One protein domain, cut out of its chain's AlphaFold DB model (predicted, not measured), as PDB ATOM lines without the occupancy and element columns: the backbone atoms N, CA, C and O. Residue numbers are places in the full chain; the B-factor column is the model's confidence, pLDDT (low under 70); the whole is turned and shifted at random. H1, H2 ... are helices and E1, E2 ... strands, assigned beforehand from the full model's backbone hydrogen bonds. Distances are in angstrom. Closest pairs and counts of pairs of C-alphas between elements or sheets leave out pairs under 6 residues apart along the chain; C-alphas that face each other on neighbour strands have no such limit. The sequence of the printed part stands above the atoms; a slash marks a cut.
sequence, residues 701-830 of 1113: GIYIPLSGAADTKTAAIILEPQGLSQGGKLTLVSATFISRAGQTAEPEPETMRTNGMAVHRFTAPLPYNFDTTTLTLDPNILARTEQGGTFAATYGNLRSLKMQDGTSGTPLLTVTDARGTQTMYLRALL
ATOM      1  N   GLY A 701       0.794 -86.611  54.569       90.31
ATOM      2  CA  GLY A 701       1.676 -86.412  55.717       90.31
ATOM      3  C   GLY A 701       3.021 -87.132  55.675       90.31
ATOM      4  O   GLY A 701       3.341 -87.886  54.757       90.31
ATOM      5  N   ILE A 702       3.811 -86.892  56.720       90.56
ATOM      6  CA  ILE A 702       5.096 -87.537  57.005       90.56
ATOM      7  C   ILE A 702       4.852 -88.671  58.003       90.56
ATOM      8  O   ILE A 702       4.468 -88.430  59.147       90.56
ATOM      9  N   TYR A 703       5.103 -89.907  57.586       90.88
ATOM     10  CA  TYR A 703       4.884 -91.125  58.357       90.88
ATOM     11  C   TYR A 703       6.212 -91.712  58.840       90.88
ATOM     12  O   TYR A 703       7.132 -91.927  58.049       90.88
ATOM     13  N   ILE A 704       6.301 -92.021  60.133       88.38
ATOM     14  CA  ILE A 704       7.482 -92.612  60.784       88.38
ATOM     15  C   ILE A 704       7.118 -93.947  61.443       88.38
ATOM     16  O   ILE A 704       5.993 -94.097  61.918       88.38
ATOM     17  N   PRO A 705       8.026 -94.932  61.502       86.81
ATOM     18  CA  PRO A 705       7.715 -96.235  62.076       86.81
ATOM     19  C   PRO A 705       7.440 -96.116  63.582       86.81
ATOM     20  O   PRO A 705       8.172 -95.434  64.304       86.81
ATOM     21  N   LEU A 706       6.410 -96.812  64.073       78.94
ATOM     22  CA  LEU A 706       6.147 -96.930  65.511       78.94
ATOM     23  C   LEU A 706       7.351 -97.597  66.206       78.94
ATOM     24  O   LEU A 706       7.931 -98.562  65.704       78.94
ATOM     25  N   SER A 707       7.772 -97.028  67.340       61.22
ATOM     26  CA  SER A 707       9.044 -97.325  68.016       61.22
ATOM     27  C   SER A 707       9.299 -98.829  68.201       61.22
ATOM     28  O   SER A 707       8.525 -99.497  68.883       61.22
ATOM     29  N   GLY A 708      10.410 -99.344  67.658       56.41
ATOM     30  CA  GLY A 708      10.882-100.718  67.910       56.41
ATOM     31  C   GLY A 708      11.266-101.537  66.675       56.41
ATOM     32  O   GLY A 708      11.941-102.552  66.815       56.41
ATOM     33  N   ALA A 709      10.926-101.099  65.463       57.00
ATOM     34  CA  ALA A 709      11.296-101.820  64.245       57.00
ATOM     35  C   ALA A 709      12.750-101.506  63.833       57.00
ATOM     36  O   ALA A 709      12.980-100.768  62.884       57.00
ATOM     37  N   ALA A 710      13.754-101.971  64.586       54.06
ATOM     38  CA  ALA A 710      15.175-101.696  64.306       54.06
ATOM     39  C   ALA A 710      15.634-102.196  62.919       54.06
ATOM     40  O   ALA A 710      16.540-101.611  62.324       54.06
ATOM     41  N   ASP A 711      14.942-103.204  62.384       61.78
ATOM     42  CA  ASP A 711      15.270-103.876  61.124       61.78
ATOM     43  C   ASP A 711      14.644-103.211  59.883       61.78
ATOM     44  O   ASP A 711      14.846-103.675  58.756       61.78
ATOM     45  N   THR A 712      13.882-102.121  60.045       76.81
ATOM     46  CA  THR A 712      13.312-101.405  58.898       76.81
ATOM     47  C   THR A 712      14.374-100.568  58.198       76.81
ATOM     48  O   THR A 712      15.076 -99.760  58.809       76.81
ATOM     49  N   LYS A 713      14.459-100.741  56.877       84.56
ATOM     50  CA  LYS A 713      15.359 -99.972  56.012       84.56
ATOM     51  C   LYS A 713      14.811 -98.591  55.636       84.56
ATOM     52  O   LYS A 713      15.598 -97.702  55.328       84.56
ATOM     53  N   THR A 714      13.495 -98.380  55.722       88.44
ATOM     54  CA  THR A 714      12.844 -97.074  55.515       88.44
ATOM     55  C   THR A 714      12.591 -96.367  56.840       88.44
ATOM     56  O   THR A 714      11.847 -96.869  57.687       88.44
ATOM     57  N   ALA A 715      13.177 -95.183  56.991       87.06
ATOM     58  CA  ALA A 715      13.063 -94.335  58.170       87.06
ATOM     59  C   ALA A 715      11.801 -93.465  58.174       87.06
ATOM     60  O   ALA A 715      11.210 -93.265  59.233       87.06
ATOM     61  N   ALA A 716      11.377 -92.974  57.011       89.88
ATOM     62  CA  ALA A 716      10.144 -92.210  56.866       89.88
ATOM     63  C   ALA A 716       9.538 -92.397  55.472       89.88
ATOM     64  O   ALA A 716      10.255 -92.661  54.500       89.88
ATOM     65  N   ILE A 717       8.218 -92.249  55.389       92.38
ATOM     66  CA  ILE A 717       7.456 -92.209  54.140       92.38
ATOM     67  C   ILE A 717       6.664 -90.907  54.133       92.38
ATOM     68  O   ILE A 717       5.890 -90.657  55.048       92.38
ATOM     69  N   ILE A 718       6.853 -90.080  53.116       92.00
ATOM     70  CA  ILE A 718       6.101 -88.841  52.923       92.00
ATOM     71  C   ILE A 718       5.090 -89.095  51.812       92.00
ATOM     72  O   ILE A 718       5.479 -89.536  50.731       92.00
ATOM     73  N   LEU A 719       3.810 -88.856  52.083       92.31
ATOM     74  CA  LEU A 719       2.729 -89.000  51.113       92.31
ATOM     75  C   LEU A 719       2.170 -87.622  50.774       92.31
ATOM     76  O   LEU A 719       1.618 -86.946  51.638       92.31
ATOM     77  N   GLU A 720       2.303 -87.235  49.508       89.69
ATOM     78  CA  GLU A 720       1.833 -85.960  48.965       89.69
ATOM     79  C   GLU A 720       0.791 -86.221  47.869       89.69
ATOM     80  O   GLU A 720       1.143 -86.561  46.731       89.69
ATOM     81  N   PRO A 721      -0.508 -86.112  48.182       87.62
ATOM     82  CA  PRO A 721      -1.566 -86.273  47.195       87.62
ATOM     83  C   PRO A 721      -1.473 -85.227  46.085       87.62
ATOM     84  O   PRO A 721      -1.602 -84.026  46.329       87.62
ATOM     85  N   GLN A 722      -1.309 -85.667  44.837       82.56
ATOM     86  CA  GLN A 722      -1.238 -84.734  43.710       82.56
ATOM     87  C   GLN A 722      -2.595 -84.088  43.433       82.56
ATOM     88  O   GLN A 722      -2.628 -82.943  43.000       82.56
ATOM     89  N   GLY A 723      -3.704 -84.763  43.748       71.81
ATOM     90  CA  GLY A 723      -5.054 -84.212  43.591       71.81
ATOM     91  C   GLY A 723      -5.332 -82.936  44.397       71.81
ATOM     92  O   GLY A 723      -6.229 -82.194  44.025       71.81
ATOM     93  N   LEU A 724      -4.550 -82.641  45.446       73.69
ATOM     94  CA  LEU A 724      -4.675 -81.395  46.221       73.69
ATOM     95  C   LEU A 724      -3.981 -80.198  45.551       73.69
ATOM     96  O   LEU A 724      -4.345 -79.056  45.809       73.69
ATOM     97  N   SER A 725      -2.990 -80.448  44.691       67.25
ATOM     98  CA  SER A 725      -2.167 -79.410  44.049       67.25
ATOM     99  C   SER A 725      -2.325 -79.348  42.526       67.25
ATOM    100  O   SER A 725      -1.957 -78.350  41.910       67.25
ATOM    101  N   GLN A 726      -2.864 -80.397  41.898       66.62
ATOM    102  CA  GLN A 726      -3.024 -80.539  40.451       66.62
ATOM    103  C   GLN A 726      -4.408 -81.117  40.128       66.62
ATOM    104  O   GLN A 726      -4.692 -82.288  40.402       66.62
ATOM    105  N   GLY A 727      -5.262 -80.304  39.500       59.69
ATOM    106  CA  GLY A 727      -6.585 -80.728  39.045       59.69
ATOM    107  C   GLY A 727      -6.466 -81.866  38.029       59.69
ATOM    108  O   GLY A 727      -5.678 -81.779  37.088       59.69
ATOM    109  N   GLY A 728      -7.217 -82.952  38.234       65.56
ATOM    110  CA  GLY A 728      -7.238 -84.111  37.326       65.56
ATOM    111  C   GLY A 728      -6.335 -85.290  37.711       65.56
ATOM    112  O   GLY A 728      -6.227 -86.253  36.958       65.56
ATOM    113  N   LYS A 729      -5.704 -85.270  38.892       74.88
ATOM    114  CA  LYS A 729      -4.893 -86.391  39.412       74.88
ATOM    115  C   LYS A 729      -5.383 -86.899  40.768       74.88
ATOM    116  O   LYS A 729      -4.597 -87.138  41.682       74.88
ATOM    117  N   LEU A 730      -6.699 -87.076  40.889       81.88
ATOM    118  CA  LEU A 730      -7.362 -87.447  42.145       81.88
ATOM    119  C   LEU A 730      -6.888 -88.789  42.718       81.88
ATOM    120  O   LEU A 730      -6.915 -88.973  43.927       81.88
ATOM    121  N   THR A 731      -6.427 -89.716  41.878       86.06
ATOM    122  CA  THR A 731      -5.940 -91.038  42.304       86.06
ATOM    123  C   THR A 731      -4.418 -91.119  42.423       86.06
ATOM    124  O   THR A 731      -3.899 -92.209  42.635       86.06
ATOM    125  N   LEU A 732      -3.665 -90.024  42.271       87.50
ATOM    126  CA  LEU A 732      -2.199 -90.076  42.263       87.50
ATOM    127  C   LEU A 732      -1.599 -89.446  43.520       87.50
ATOM    128  O   LEU A 732      -1.888 -88.301  43.862       87.50
ATOM    129  N   VAL A 733      -0.701 -90.180  44.175       89.12
ATOM    130  CA  VAL A 733       0.014 -89.736  45.376       89.12
ATOM    131  C   VAL A 733       1.510 -89.821  45.115       89.12
ATOM    132  O   VAL A 733       2.020 -90.860  44.707       89.12
ATOM    133  N   SER A 734       2.234 -88.730  45.336       89.75
ATOM    134  CA  SER A 734       3.694 -88.742  45.334       89.75
ATOM    135  C   SER A 734       4.177 -89.315  46.664       89.75
ATOM    136  O   SER A 734       3.951 -88.725  47.717       89.75
ATOM    137  N   ALA A 735       4.797 -90.491  46.625       90.62
ATOM    138  CA  ALA A 735       5.372 -91.138  47.792       90.62
ATOM    139  C   ALA A 735       6.891 -90.945  47.794       90.62
ATOM    140  O   ALA A 735       7.589 -91.431  46.900       90.62
ATOM    141  N   THR A 736       7.413 -90.255  48.806       90.69
ATOM    142  CA  THR A 736       8.851 -90.132  49.054       90.69
ATOM    143  C   THR A 736       9.276 -91.080  50.169       90.69
ATOM    144  O   THR A 736       8.803 -90.987  51.298       90.69
ATOM    145  N   PHE A 737      10.220 -91.964  49.870       89.56
ATOM    146  CA  PHE A 737      10.842 -92.886  50.810       89.56
ATOM    147  C   PHE A 737      12.200 -92.333  51.238       89.56
ATOM    148  O   PHE A 737      13.015 -91.965  50.389       89.56
ATOM    149  N   ILE A 738      12.447 -92.295  52.548       89.50
ATOM    150  CA  ILE A 738      13.728 -91.886  53.135       89.50
ATOM    151  C   ILE A 738      14.366 -93.108  53.795       89.50
ATOM    152  O   ILE A 738      13.731 -93.774  54.620       89.50
ATOM    153  N   SER A 739      15.607 -93.431  53.427       88.12
ATOM    154  CA  SER A 739      16.310 -94.591  53.982       88.12
ATOM    155  C   SER A 739      16.773 -94.341  55.419       88.12
ATOM    156  O   SER A 739      16.905 -93.207  55.886       88.12
ATOM    157  N   ARG A 740      17.006 -95.423  56.157       87.12
ATOM    158  CA  ARG A 740      17.511 -95.361  57.525       87.12
ATOM    159  C   ARG A 740      19.025 -95.227  57.547       87.12
ATOM    160  O   ARG A 740      19.737 -96.039  56.959       87.12
ATOM    161  N   ALA A 741      19.513 -94.230  58.274       84.19
ATOM    162  CA  ALA A 741      20.938 -93.998  58.437       84.19
ATOM    163  C   ALA A 741      21.615 -95.170  59.174       84.19
ATOM    164  O   ALA A 741      21.035 -95.750  60.097       84.19
ATOM    165  N   GLY A 742      22.840 -95.517  58.770       76.19
ATOM    166  CA  GLY A 742      23.602 -96.640  59.335       76.19
ATOM    167  C   GLY A 742      23.342 -98.004  58.683       76.19
ATOM    168  O   GLY A 742      23.993 -98.975  59.054       76.19
ATOM    169  N   GLN A 743      22.408 -98.105  57.724       74.62
ATOM    170  CA  GLN A 743      22.105 -99.353  56.994       74.62
ATOM    171  C   GLN A 743      22.878 -99.488  55.672       74.62
ATOM    172  O   GLN A 743      23.086-100.598  55.181       74.62
ATOM    173  N   THR A 744      23.299 -98.366  55.092       70.44
ATOM    174  CA  THR A 744      24.036 -98.286  53.828       70.44
ATOM    175  C   THR A 744      25.286 -97.439  54.024       70.44
ATOM    176  O   THR A 744      25.252 -96.414  54.703       70.44
ATOM    177  N   ALA A 745      26.398 -97.876  53.436       74.69
ATOM    178  CA  ALA A 745      27.660 -97.156  53.467       74.69
ATOM    179  C   ALA A 745      28.093 -96.858  52.032       74.69
ATOM    180  O   ALA A 745      28.156 -97.773  51.212       74.69
ATOM    181  N   GLU A 746      28.398 -95.597  51.739       73.12
ATOM    182  CA  GLU A 746      28.749 -95.167  50.384       73.12
ATOM    183  C   GLU A 746      30.144 -94.553  50.305       73.12
ATOM    184  O   GLU A 746      30.575 -93.888  51.250       73.12
ATOM    185  N   PRO A 747      30.872 -94.752  49.196       69.56
ATOM    186  CA  PRO A 747      32.120 -94.047  48.959       69.56
ATOM    187  C   PRO A 747      31.848 -92.558  48.687       69.56
ATOM    188  O   PRO A 747      31.097 -92.221  47.782       69.56
ATOM    189  N   GLU A 748      32.494 -91.672  49.443       68.81
ATOM    190  CA  GLU A 748      32.609 -90.236  49.172       68.81
ATOM    191  C   GLU A 748      33.901 -90.017  48.351       68.81
ATOM    192  O   GLU A 748      34.999 -90.016  48.926       68.81
ATOM    193  N   PRO A 749      33.824 -89.866  47.011       61.38
ATOM    194  CA  PRO A 749      35.008 -89.873  46.146       61.38
ATOM    195  C   PRO A 749      35.940 -88.690  46.419       61.38
ATOM    196  O   PRO A 749      37.159 -88.838  46.386       61.38
ATOM    197  N   GLU A 750      35.362 -87.533  46.749       62.97
ATOM    198  CA  GLU A 750      36.082 -86.280  47.008       62.97
ATOM    199  C   GLU A 750      36.941 -86.333  48.274       62.97
ATOM    200  O   GLU A 750      37.978 -85.679  48.359       62.97
ATOM    201  N   THR A 751      36.536 -87.132  49.262       62.72
ATOM    202  CA  THR A 751      37.220 -87.230  50.558       62.72
ATOM    203  C   THR A 751      37.959 -88.559  50.735       62.72
ATOM    204  O   THR A 751      38.604 -88.764  51.765       62.72
ATOM    205  N   MET A 752      37.877 -89.459  49.741       61.88
ATOM    206  CA  MET A 752      38.345 -90.854  49.783       61.88
ATOM    207  C   MET A 752      37.852 -91.636  51.015       61.88
ATOM    208  O   MET A 752      38.503 -92.582  51.468       61.88
ATOM    209  N   ARG A 753      36.716 -91.233  51.590       69.44
ATOM    210  CA  ARG A 753      36.121 -91.855  52.781       69.44
ATOM    211  C   ARG A 753      34.923 -92.701  52.376       69.44
ATOM    212  O   ARG A 753      34.327 -92.498  51.329       69.44
ATOM    213  N   THR A 754      34.539 -93.640  53.229       72.19
ATOM    214  CA  THR A 754      33.208 -94.257  53.172       72.19
ATOM    215  C   THR A 754      32.331 -93.592  54.228       72.19
ATOM    216  O   THR A 754      32.762 -93.499  55.376       72.19
ATOM    217  N   ASN A 755      31.139 -93.128  53.853       75.75
ATOM    218  CA  ASN A 755      30.146 -92.524  54.734       75.75
ATOM    219  C   ASN A 755      29.140 -93.577  55.209       75.75
ATOM    220  O   ASN A 755      28.232 -93.950  54.469       75.75
ATOM    221  N   GLY A 756      29.280 -94.032  56.458       75.44
ATOM    222  CA  GLY A 756      28.332 -94.970  57.080       75.44
ATOM    223  C   GLY A 756      26.967 -94.362  57.436       75.44
ATOM    224  O   GLY A 756      26.047 -95.089  57.788       75.44
ATOM    225  N   MET A 757      26.813 -93.037  57.364       83.00
ATOM    226  CA  MET A 757      25.553 -92.324  57.624       83.00
ATOM    227  C   MET A 757      24.918 -91.795  56.331       83.00
ATOM    228  O   MET A 757      24.246 -90.765  56.352       83.00
ATOM    229  N   ALA A 758      25.157 -92.461  55.197       82.06
ATOM    230  CA  ALA A 758      24.495 -92.126  53.942       82.06
ATOM    231  C   ALA A 758      22.978 -92.359  54.062       82.06
ATOM    232  O   ALA A 758      22.534 -93.400  54.554       82.06
ATOM    233  N   VAL A 759      22.192 -91.368  53.636       84.06
ATOM    234  CA  VAL A 759      20.727 -91.417  53.595       84.06
ATOM    235  C   VAL A 759      20.289 -91.111  52.174       84.06
ATOM    236  O   VAL A 759      20.757 -90.149  51.568       84.06
ATOM    237  N   HIS A 760      19.367 -91.920  51.669       84.00
ATOM    238  CA  HIS A 760      18.828 -91.810  50.327       84.00
ATOM    239  C   HIS A 760      17.379 -91.360  50.365       84.00
ATOM    240  O   HIS A 760      16.620 -91.714  51.275       84.00
ATOM    241  N   ARG A 761      17.007 -90.606  49.334       85.88
ATOM    242  CA  ARG A 761      15.643 -90.172  49.073       85.88
ATOM    243  C   ARG A 761      15.207 -90.706  47.716       85.88
ATOM    244  O   ARG A 761      15.898 -90.505  46.723       85.88
ATOM    245  N   PHE A 762      14.040 -91.333  47.663       85.75
ATOM    246  CA  PHE A 762      13.421 -91.763  46.414       85.75
ATOM    247  C   PHE A 762      11.967 -91.317  46.380       85.75
ATOM    248  O   PHE A 762      11.216 -91.617  47.301       85.75
ATOM    249  N   THR A 763      11.570 -90.620  45.321       86.38
ATOM    250  CA  THR A 763      10.192 -90.162  45.126       86.38
ATOM    251  C   THR A 763       9.587 -90.876  43.931       86.38
ATOM    252  O   THR A 763      10.172 -90.858  42.849       86.38
ATOM    253  N   ALA A 764       8.405 -91.461  44.110       85.81
ATOM    254  CA  ALA A 764       7.657 -92.099  43.037       85.81
ATOM    255  C   ALA A 764       6.175 -91.703  43.070       85.81
ATOM    256  O   ALA A 764       5.581 -91.647  44.147       85.81
ATOM    257  N   PRO A 765       5.548 -91.470  41.905       86.69
ATOM    258  CA  PRO A 765       4.102 -91.350  41.818       86.69
ATOM    259  C   PRO A 765       3.471 -92.744  41.951       86.69
ATOM    260  O   PRO A 765       3.784 -93.649  41.179       86.69
ATOM    261  N   LEU A 766       2.586 -92.918  42.930       87.81
ATOM    262  CA  LEU A 766       1.887 -94.168  43.211       87.81
ATOM    263  C   LEU A 766       0.371 -93.992  43.038       87.81
ATOM    264  O   LEU A 766      -0.186 -93.005  43.532       87.81
ATOM    265  N   PRO A 767      -0.315 -94.935  42.366       87.38
ATOM    266  CA  PRO A 767      -1.766 -94.917  42.275       87.38
ATOM    267  C   PRO A 767      -2.384 -95.288  43.629       87.38
ATOM    268  O   PRO A 767      -2.074 -96.334  44.210       87.38
ATOM    269  N   TYR A 768      -3.274 -94.429  44.113       88.56
ATOM    270  CA  TYR A 768      -4.102 -94.637  45.288       88.56
ATOM    271  C   TYR A 768      -5.461 -95.185  44.883       88.56
ATOM    272  O   TYR A 768      -6.191 -94.570  44.107       88.56
ATOM    273  N   ASN A 769      -5.802 -96.341  45.439       89.25
ATOM    274  CA  ASN A 769      -7.110 -96.939  45.260       89.25
ATOM    275  C   ASN A 769      -7.994 -96.588  46.465       89.25
ATOM    276  O   ASN A 769      -7.775 -97.099  47.564       89.25
ATOM    277  N   PHE A 770      -9.003 -95.741  46.241       87.31
ATOM    278  CA  PHE A 770      -9.935 -95.292  47.283       87.31
ATOM    279  C   PHE A 770     -10.815 -96.413  47.855       87.31
ATOM    280  O   PHE A 770     -11.176 -96.345  49.025       87.31
ATOM    281  N   ASP A 771     -11.126 -97.448  47.070       87.06
ATOM    282  CA  ASP A 771     -11.994 -98.557  47.496       87.06
ATOM    283  C   ASP A 771     -11.267 -99.497  48.473       87.06
ATOM    284  O   ASP A 771     -11.859-100.055  49.392       87.06
ATOM    285  N   THR A 772      -9.956 -99.666  48.283       86.50
ATOM    286  CA  THR A 772      -9.104-100.556  49.099       86.50
ATOM    287  C   THR A 772      -8.188 -99.812  50.070       86.50
ATOM    288  O   THR A 772      -7.425-100.459  50.793       86.50
ATOM    289  N   THR A 773      -8.215 -98.475  50.037       88.69
ATOM    290  CA  THR A 773      -7.347 -97.554  50.791       88.69
ATOM    291  C   THR A 773      -5.854 -97.891  50.702       88.69
ATOM    292  O   THR A 773      -5.094 -97.755  51.665       88.69
ATOM    293  N   THR A 774      -5.415 -98.372  49.535       88.75
ATOM    294  CA  THR A 774      -4.076 -98.943  49.332       88.75
ATOM    295  C   THR A 774      -3.309 -98.216  48.224       88.75
ATOM    296  O   THR A 774      -3.841 -97.954  47.146       88.75
ATOM    297  N   LEU A 775      -2.028 -97.940  48.482       88.31
ATOM    298  CA  LEU A 775      -1.005 -97.571  47.506       88.31
ATOM    299  C   LEU A 775      -0.234 -98.833  47.120       88.31
ATOM    300  O   LEU A 775       0.408 -99.469  47.965       88.31
ATOM    301  N   THR A 776      -0.291 -99.204  45.845       82.38
ATOM    302  CA  THR A 776       0.454-100.364  45.338       82.38
ATOM    303  C   THR A 776       1.801 -99.903  44.807       82.38
ATOM    304  O   THR A 776       1.854 -98.989  43.984       82.38
ATOM    305  N   LEU A 777       2.891-100.532  45.256       82.75
ATOM    306  CA  LEU A 777       4.206-100.267  44.686       82.75
ATOM    307  C   LEU A 777       4.439-101.204  43.496       82.75
ATOM    308  O   LEU A 777       4.605-102.410  43.674       82.75
ATOM    309  N   ASP A 778       4.450-100.654  42.281       76.06
ATOM    310  CA  ASP A 778       4.799-101.412  41.076       76.06
ATOM    311  C   ASP A 778       6.319-101.678  41.048       76.06
ATOM    312  O   ASP A 778       7.106-100.721  41.031       76.06
ATOM    313  N   PRO A 779       6.763-102.951  40.992       68.88
ATOM    314  CA  PRO A 779       8.175-103.304  40.868       68.88
ATOM    315  C   PRO A 779       8.904-102.585  39.722       68.88
ATOM    316  O   PRO A 779      10.089-102.286  39.851       68.88
ATOM    317  N   ASN A 780       8.211-102.263  38.624       69.50
ATOM    318  CA  ASN A 780       8.787-101.567  37.471       69.50
ATOM    319  C   ASN A 780       9.069-100.084  37.747       69.50
ATOM    320  O   ASN A 780      10.051 -99.538  37.240       69.50
ATOM    321  N   ILE A 781       8.231 -99.430  38.558       65.25
ATOM    322  CA  ILE A 781       8.439 -98.040  38.995       65.25
ATOM    323  C   ILE A 781       9.623 -97.986  39.969       65.25
ATOM    324  O   ILE A 781      10.461 -97.090  39.889       65.25
ATOM    325  N   LEU A 782       9.736 -98.994  40.836       68.19
ATOM    326  CA  LEU A 782      10.813 -99.124  41.820       68.19
ATOM    327  C   LEU A 782      12.164 -99.554  41.226       68.19
ATOM    328  O   LEU A 782      13.200 -99.345  41.852       68.19
ATOM    329  N   ALA A 783      12.186-100.138  40.026       62.72
ATOM    330  CA  ALA A 783      13.420-100.547  39.350       62.72
ATOM    331  C   ALA A 783      14.250 -99.367  38.804       62.72
ATOM    332  O   ALA A 783      15.411 -99.551  38.447       62.72
ATOM    333  N   ARG A 784      13.676 -98.156  38.741       58.62
ATOM    334  CA  ARG A 784      14.299 -96.949  38.165       58.62
ATOM    335  C   ARG A 784      15.089 -96.103  39.175       58.62
ATOM    336  O   ARG A 784      15.278 -94.914  38.947       58.62
ATOM    337  N   THR A 785      15.521 -96.665  40.305       57.38
ATOM    338  CA  THR A 785      16.276 -95.913  41.319       57.38
ATOM    339  C   THR A 785      17.641 -95.469  40.786       57.38
ATOM    340  O   THR A 785      18.594 -96.245  40.765       57.38
ATOM    341  N   GLU A 786      17.752 -94.204  40.381       55.34
ATOM    342  CA  GLU A 786      19.034 -93.537  40.150       55.34
ATOM    343  C   GLU A 786      19.679 -93.232  41.503       55.34
ATOM    344  O   GLU A 786      19.388 -92.200  42.095       55.34
ATOM    345  N   GLN A 787      20.471 -94.174  42.024       53.72
ATOM    346  CA  GLN A 787      21.611 -93.989  42.943       53.72
ATOM    347  C   GLN A 787      21.931 -95.322  43.641       53.72
ATOM    348  O   GLN A 787      21.128 -95.850  44.406       53.72
ATOM    349  N   GLY A 788      23.121 -95.865  43.368       53.06
ATOM    350  CA  GLY A 788      23.866 -96.722  44.303       53.06
ATOM    351  C   GLY A 788      23.300 -98.089  44.727       53.06
ATOM    352  O   GLY A 788      23.933 -98.742  45.550       53.06
ATOM    353  N   GLY A 789      22.171 -98.575  44.198       62.88
ATOM    354  CA  GLY A 789      21.614 -99.888  44.565       62.88
ATOM    355  C   GLY A 789      20.193-100.132  44.043       62.88
ATOM    356  O   GLY A 789      19.629 -99.296  43.342       62.88
ATOM    357  N   THR A 790      19.598-101.287  44.368       72.38
ATOM    358  CA  THR A 790      18.174-101.554  44.080       72.38
ATOM    359  C   THR A 790      17.286-100.972  45.180       72.38
ATOM    360  O   THR A 790      17.668-100.994  46.353       72.38
ATOM    361  N   PHE A 791      16.065-100.531  44.848       80.25
ATOM    362  CA  PHE A 791      15.082-100.058  45.839       80.25
ATOM    363  C   PHE A 791      14.942-101.010  47.042       80.25
ATOM    364  O   PHE A 791      14.955-100.581  48.194       80.25
ATOM    365  N   ALA A 792      14.915-102.322  46.783       78.69
ATOM    366  CA  ALA A 792      14.831-103.349  47.818       78.69
ATOM    367  C   ALA A 792      16.056-103.391  48.756       78.69
ATOM    368  O   ALA A 792      15.917-103.699  49.944       78.69
ATOM    369  N   ALA A 793      17.255-103.091  48.248       77.44
ATOM    370  CA  ALA A 793      18.471-103.045  49.052       77.44
ATOM    371  C   ALA A 793      18.489-101.833  49.994       77.44
ATOM    372  O   ALA A 793      18.915-101.991  51.140       77.44
ATOM    373  N   THR A 794      17.977-100.684  49.546       79.31
ATOM    374  CA  THR A 794      18.074 -99.395  50.257       79.31
ATOM    375  C   THR A 794      16.871 -99.092  51.154       79.31
ATOM    376  O   THR A 794      17.053 -98.628  52.274       79.31
ATOM    377  N   TYR A 795      15.650 -99.395  50.704       84.31
ATOM    378  CA  TYR A 795      14.393 -99.083  51.409       84.31
ATOM    379  C   TYR A 795      13.669-100.342  51.920       84.31
ATOM    380  O   TYR A 795      12.709-100.273  52.679       84.31
ATOM    381  N   GLY A 796      14.160-101.532  51.568       80.00
ATOM    382  CA  GLY A 796      13.480-102.793  51.860       80.00
ATOM    383  C   GLY A 796      12.531-103.198  50.734       80.00
ATOM    384  O   GLY A 796      12.134-102.395  49.895       80.00
ATOM    385  N   ASN A 797      12.213-104.490  50.659       82.12
ATOM    386  CA  ASN A 797      11.404-105.050  49.576       82.12
ATOM    387  C   ASN A 797       9.905-104.790  49.828       82.12
ATOM    388  O   ASN A 797       9.181-105.713  50.186       82.12
ATOM    389  N   LEU A 798       9.470-103.530  49.741       86.50
ATOM    390  CA  LEU A 798       8.097-103.095  50.035       86.50
ATOM    391  C   LEU A 798       7.136-103.449  48.886       86.50
ATOM    392  O   LEU A 798       7.506-103.332  47.721       86.50
ATOM    393  N   ARG A 799       5.898-103.856  49.204       82.38
ATOM    394  CA  ARG A 799       4.863-104.230  48.217       82.38
ATOM    395  C   ARG A 799       3.635-103.330  48.220       82.38
ATOM    396  O   ARG A 799       3.138-102.971  47.155       82.38
ATOM    397  N   SER A 800       3.128-102.978  49.394       87.75
ATOM    398  CA  SER A 800       1.934-102.138  49.514       87.75
ATOM    399  C   SER A 800       1.995-101.255  50.751       87.75
ATOM    400  O   SER A 800       2.591-101.622  51.769       87.75
ATOM    401  N   LEU A 801       1.359-100.090  50.653       91.00
ATOM    402  CA  LEU A 801       1.113 -99.190  51.772       91.00
ATOM    403  C   LEU A 801      -0.400 -99.061  51.924       91.00
ATOM    404  O   LEU A 801      -1.074 -98.626  50.995       91.00
ATOM    405  N   LYS A 802      -0.949 -99.468  53.064       91.62
ATOM    406  CA  LYS A 802      -2.390 -99.429  53.319       91.62
ATOM    407  C   LYS A 802      -2.710 -98.434  54.422       91.62
ATOM    408  O   LYS A 802      -2.149 -98.533  55.513       91.62
ATOM    409  N   MET A 803      -3.633 -97.522  54.140       88.88
ATOM    410  CA  MET A 803      -4.162 -96.578  55.119       88.88
ATOM    411  C   MET A 803      -5.141 -97.291  56.054       88.88
ATOM    412  O   MET A 803      -6.003 -98.052  55.600       88.88
ATOM    413  N   GLN A 804      -4.990 -97.058  57.353       83.62
ATOM    414  CA  GLN A 804      -5.865 -97.565  58.407       83.62
ATOM    415  C   GLN A 804      -6.178 -96.458  59.413       83.62
ATOM    416  O   GLN A 804      -5.322 -95.621  59.708       83.62
ATOM    417  N   ASP A 805      -7.374 -96.503  59.988       69.94
ATOM    418  CA  ASP A 805      -7.746 -95.614  61.083       69.94
ATOM    419  C   ASP A 805      -7.082 -96.088  62.382       69.94
ATOM    420  O   ASP A 805      -7.239 -97.238  62.800       69.94
ATOM    421  N   GLY A 806      -6.296 -95.216  63.015       60.97
ATOM    422  CA  GLY A 806      -5.682 -95.504  64.306       60.97
ATOM    423  C   GLY A 806      -6.666 -95.374  65.469       60.97
ATOM    424  O   GLY A 806      -7.666 -94.662  65.403       60.97
ATOM    425  N   THR A 807      -6.338 -96.010  66.594       53.69
ATOM    426  CA  THR A 807      -7.148 -96.035  67.828       53.69
ATOM    427  C   THR A 807      -7.346 -94.668  68.499       53.69
ATOM    428  O   THR A 807      -8.178 -94.548  69.394       53.69
ATOM    429  N   SER A 808      -6.615 -93.637  68.066       55.19
ATOM    430  CA  SER A 808      -6.700 -92.246  68.536       55.19
ATOM    431  C   SER A 808      -7.255 -91.271  67.486       55.19
ATOM    432  O   SER A 808      -7.119 -90.062  67.656       55.19
ATOM    433  N   GLY A 809      -7.813 -91.765  66.374       60.38
ATOM    434  CA  GLY A 809      -8.227 -90.930  65.235       60.38
ATOM    435  C   GLY A 809      -7.060 -90.415  64.379       60.38
ATOM    436  O   GLY A 809      -7.266 -89.664  63.432       60.38
ATOM    437  N   THR A 810      -5.823 -90.820  64.684       67.69
ATOM    438  CA  THR A 810      -4.641 -90.523  63.865       67.69
ATOM    439  C   THR A 810      -4.471 -91.613  62.802       67.69
ATOM    440  O   THR A 810      -4.435 -92.788  63.169       67.69
ATOM    441  N   PRO A 811      -4.336 -91.279  61.507       75.94
ATOM    442  CA  PRO A 811      -4.167 -92.286  60.470       75.94
ATOM    443  C   PRO A 811      -2.833 -93.019  60.615       75.94
ATOM    444  O   PRO A 811      -1.787 -92.434  60.925       75.94
ATOM    445  N   LEU A 812      -2.894 -94.324  60.376       85.75
ATOM    446  CA  LEU A 812      -1.770 -95.246  60.382       85.75
ATOM    447  C   LEU A 812      -1.513 -95.742  58.964       85.75
ATOM    448  O   LEU A 812      -2.434 -96.081  58.220       85.75
ATOM    449  N   LEU A 813      -0.237 -95.841  58.613       89.75
ATOM    450  CA  LEU A 813       0.207 -96.429  57.361       89.75
ATOM    451  C   LEU A 813       0.785 -97.816  57.647       89.75
ATOM    452  O   LEU A 813       1.831 -97.955  58.281       89.75
ATOM    453  N   THR A 814       0.104 -98.855  57.176       89.75
ATOM    454  CA  THR A 814       0.600-100.232  57.252       89.75
ATOM    455  C   THR A 814       1.414-100.544  56.009       89.75
ATOM    456  O   THR A 814       0.881-100.624  54.904       89.75
ATOM    457  N   VAL A 815       2.712-100.740  56.194       89.69
ATOM    458  CA  VAL A 815       3.662-101.063  55.133       89.69
ATOM    459  C   VAL A 815       3.886-102.566  55.121       89.69
ATOM    460  O   VAL A 815       4.343-103.129  56.114       89.69
ATOM    461  N   THR A 816       3.568-103.217  54.002       88.12
ATOM    462  CA  THR A 816       3.755-104.664  53.830       88.12
ATOM    463  C   THR A 816       4.956-104.934  52.936       88.12
ATOM    464  O   THR A 816       5.045-104.394  51.830       88.12
ATOM    465  N   ASP A 817       5.880-105.774  53.397       84.69
ATOM    466  CA  ASP A 817       7.029-106.217  52.606       84.69
ATOM    467  C   ASP A 817       6.704-107.434  51.709       84.69
ATOM    468  O   ASP A 817       5.611-108.001  51.726       84.69
ATOM    469  N   ALA A 818       7.674-107.870  50.907       79.44
ATOM    470  CA  ALA A 818       7.524-109.004  50.002       79.44
ATOM    471  C   ALA A 818       7.450-110.374  50.686       79.44
ATOM    472  O   ALA A 818       7.094-111.349  50.025       79.44
ATOM    473  N   ARG A 819       7.794-110.454  51.975       79.19
ATOM    474  CA  ARG A 819       7.654-111.649  52.816       79.19
ATOM    475  C   ARG A 819       6.314-111.668  53.561       79.19
ATOM    476  O   ARG A 819       6.013-112.662  54.212       79.19
ATOM    477  N   GLY A 820       5.510-110.608  53.441       80.56
ATOM    478  CA  GLY A 820       4.235-110.440  54.138       80.56
ATOM    479  C   GLY A 820       4.365-109.807  55.525       80.56
ATOM    480  O   GLY A 820       3.364-109.705  56.232       80.56
ATOM    481  N   THR A 821       5.560-109.367  55.925       84.81
ATOM    482  CA  THR A 821       5.773-108.666  57.195       84.81
ATOM    483  C   THR A 821       5.108-107.300  57.134       84.81
ATOM    484  O   THR A 821       5.335-106.538  56.192       84.81
ATOM    485  N   GLN A 822       4.315-106.972  58.150       87.25
ATOM    486  CA  GLN A 822       3.629-105.689  58.258       87.25
ATOM    487  C   GLN A 822       4.310-104.812  59.305       87.25
ATOM    488  O   GLN A 822       4.510-105.229  60.442       87.25
ATOM    489  N   THR A 823       4.657-103.589  58.917       86.75
ATOM    490  CA  THR A 823       5.200-102.563  59.811       86.75
ATOM    491  C   THR A 823       4.259-101.371  59.832       86.75
ATOM    492  O   THR A 823       3.859-100.878  58.779       86.75
ATOM    493  N   MET A 824       3.922-100.885  61.023       88.12
ATOM    494  CA  MET A 824       3.041 -99.731  61.179       88.12
ATOM    495  C   MET A 824       3.846 -98.436  61.291       88.12
ATOM    496  O   MET A 824       4.793 -98.342  62.079       88.12
ATOM    497  N   TYR A 825       3.435 -97.432  60.525       89.75
ATOM    498  CA  TYR A 825       3.968 -96.081  60.564       89.75
ATOM    499  C   TYR A 825       2.874 -95.117  61.041       89.75
ATOM    500  O   TYR A 825       1.740 -95.162  60.567       89.75
ATOM    501  N   LEU A 826       3.218 -94.243  61.982       87.25
ATOM    502  CA  LEU A 826       2.350 -93.200  62.519       87.25
ATOM    503  C   LEU A 826       2.591 -91.889  61.767       87.25
ATOM    504  O   LEU A 826       3.745 -91.534  61.506       87.25
ATOM    505  N   ARG A 827       1.522 -91.146  61.460       88.00
ATOM    506  CA  ARG A 827       1.640 -89.786  60.919       88.00
ATOM    507  C   ARG A 827       2.241 -88.846  61.967       88.00
ATOM    508  O   ARG A 827       1.617 -88.570  62.986       88.00
ATOM    509  N   ALA A 828       3.452 -88.358  61.713       85.75
ATOM    510  CA  ALA A 828       4.154 -87.398  62.562       85.75
ATOM    511  C   ALA A 828       3.754 -85.948  62.263       85.75
ATOM    512  O   ALA A 828       3.645 -85.150  63.193       85.75
ATOM    513  N   LEU A 829       3.546 -85.623  60.983       87.31
ATOM    514  CA  LEU A 829       3.087 -84.316  60.506       87.31
ATOM    515  C   LEU A 829       2.092 -84.490  59.353       87.31
ATOM    516  O   LEU A 829       2.283 -85.370  58.517       87.31
ATOM    517  N   LEU A 830       1.044 -83.667  59.312       86.69
ATOM    518  CA  LEU A 830       0.035 -83.623  58.246       86.69
ATOM    519  C   LEU A 830       0.550 -82.875  57.008       86.69
ATOM    520  O   LEU A 830       0.382 -83.330  55.877       86.69
TER     521      LEU A 830
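AT A GLANCE: This is residues 701 to 830 of the 1113 residues of an uncharacterized protein of Blastochloris viridis (UniProt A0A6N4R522). This is a closed barrel of eight antiparallel strands, with two short helices, H1 and H2, on its outside and a small two-stranded hairpin, E4 and E5, sticking out as an arm between E3 and E6. Round the ring run E1, E2, E3, E6, E7, E8, E9 and E10 and back to E1, while E4 and E5 pair with each other as a separate antiparallel sheet. The printed part has 130 residues, with ten named strands and two named helices in the order E1 E2 E3 E4 E5 E6 E7 H1 H2 E8 E9 E10, and its class is mostly strand. The whole is compact, with a radius of gyration of the C-alphas of 15.4 A, and it spans 50 by 34 by 28 A, the arm making much of the length.

IN THESE COORDINATES: Begin with the barrel and find C-alpha 701 at (1.676, -86.412, 55.717), where E1, residues 701 to 705, begins. E2, residues 714 to 721, runs 19.8 A from first to last C-alpha, and E3, residues 732 to 739, runs 22.4 A. E6, residues 761 to 769, is the longest strand at 24.0 A; it starts at C-alpha 761, (15.643, -90.172, 49.073), and bends by 50 degrees at residue 765. E7 is residues 774 to 776. E8, residues 798 to 805, runs 20.7 A; E9, residues 811 to 817, 19.5 A; and E10, residues 822 to 829, 21.5 A, ending at C-alpha 829, (3.087, -84.316, 60.506). For the arm, look at E4, residues 746 to 748, and E5, residues 753 to 755. The helices are H1, residues 779 to 782, and H2, residues 791 to 794.

HOW THE PARTS SIT: Walk round the barrel from E1, which forms a hairpin with E2; N 703 and O 717 are 2.8 A apart, within hydrogen-bond range. E1 E2 E3 is a meander, each strand the antiparallel neighbour of the one before, and E2 and E3 meet this range at N 718 and O 736, 2.8 A. E3 and E6 are antiparallel at 144 degrees, with N 735 and O 764 at 2.8 A. The pairing of E6 is staggered: residues 761 to 767 pair with E3, and residues 768 to 769 with E7, where N 769 and O 774 are 3.1 A apart. E7 and E8 follow, with N 775 and O 801 at 2.8 A. E8 E9 E10 is a second meander; look for N 802 and O 814 at 2.8 A, then N 815 and O 823 at 2.8 A. E10 and E1 close the ring at 135 degrees, with N 826 and O 704 at 2.8 A. Outside the barrel, H1 is on it at a height over the sheet of 7.5 A and H2 at 7.2 A, each over none of the strands. The two helices are close but not clearly touching; their closest C-alphas, of Leu 782 and Phe 791, are 5.9 A apart. Both are too short for an O i to N i+4 pair, and in each the one O i to N i+3 pair is within range. In the hairpin of E4 and E5, N 748 and O 753 are 2.8 A apart; both strands are apart from the barrel strands.

THE WHOLE: The C-alphas farthest apart, of Met 752 and Asp 771, are 51.0 A from each other, while the first and last printed C-alphas, of Gly 701 and Leu 830, are 4.1 A apart. The printed part has no cut, and no link between named elements is long. The mean pLDDT of the printed part is 78.9; look for values under 70 at residues 707 to 711, 725 to 728, 747 to 753, 779 to 789 and 805 to 810.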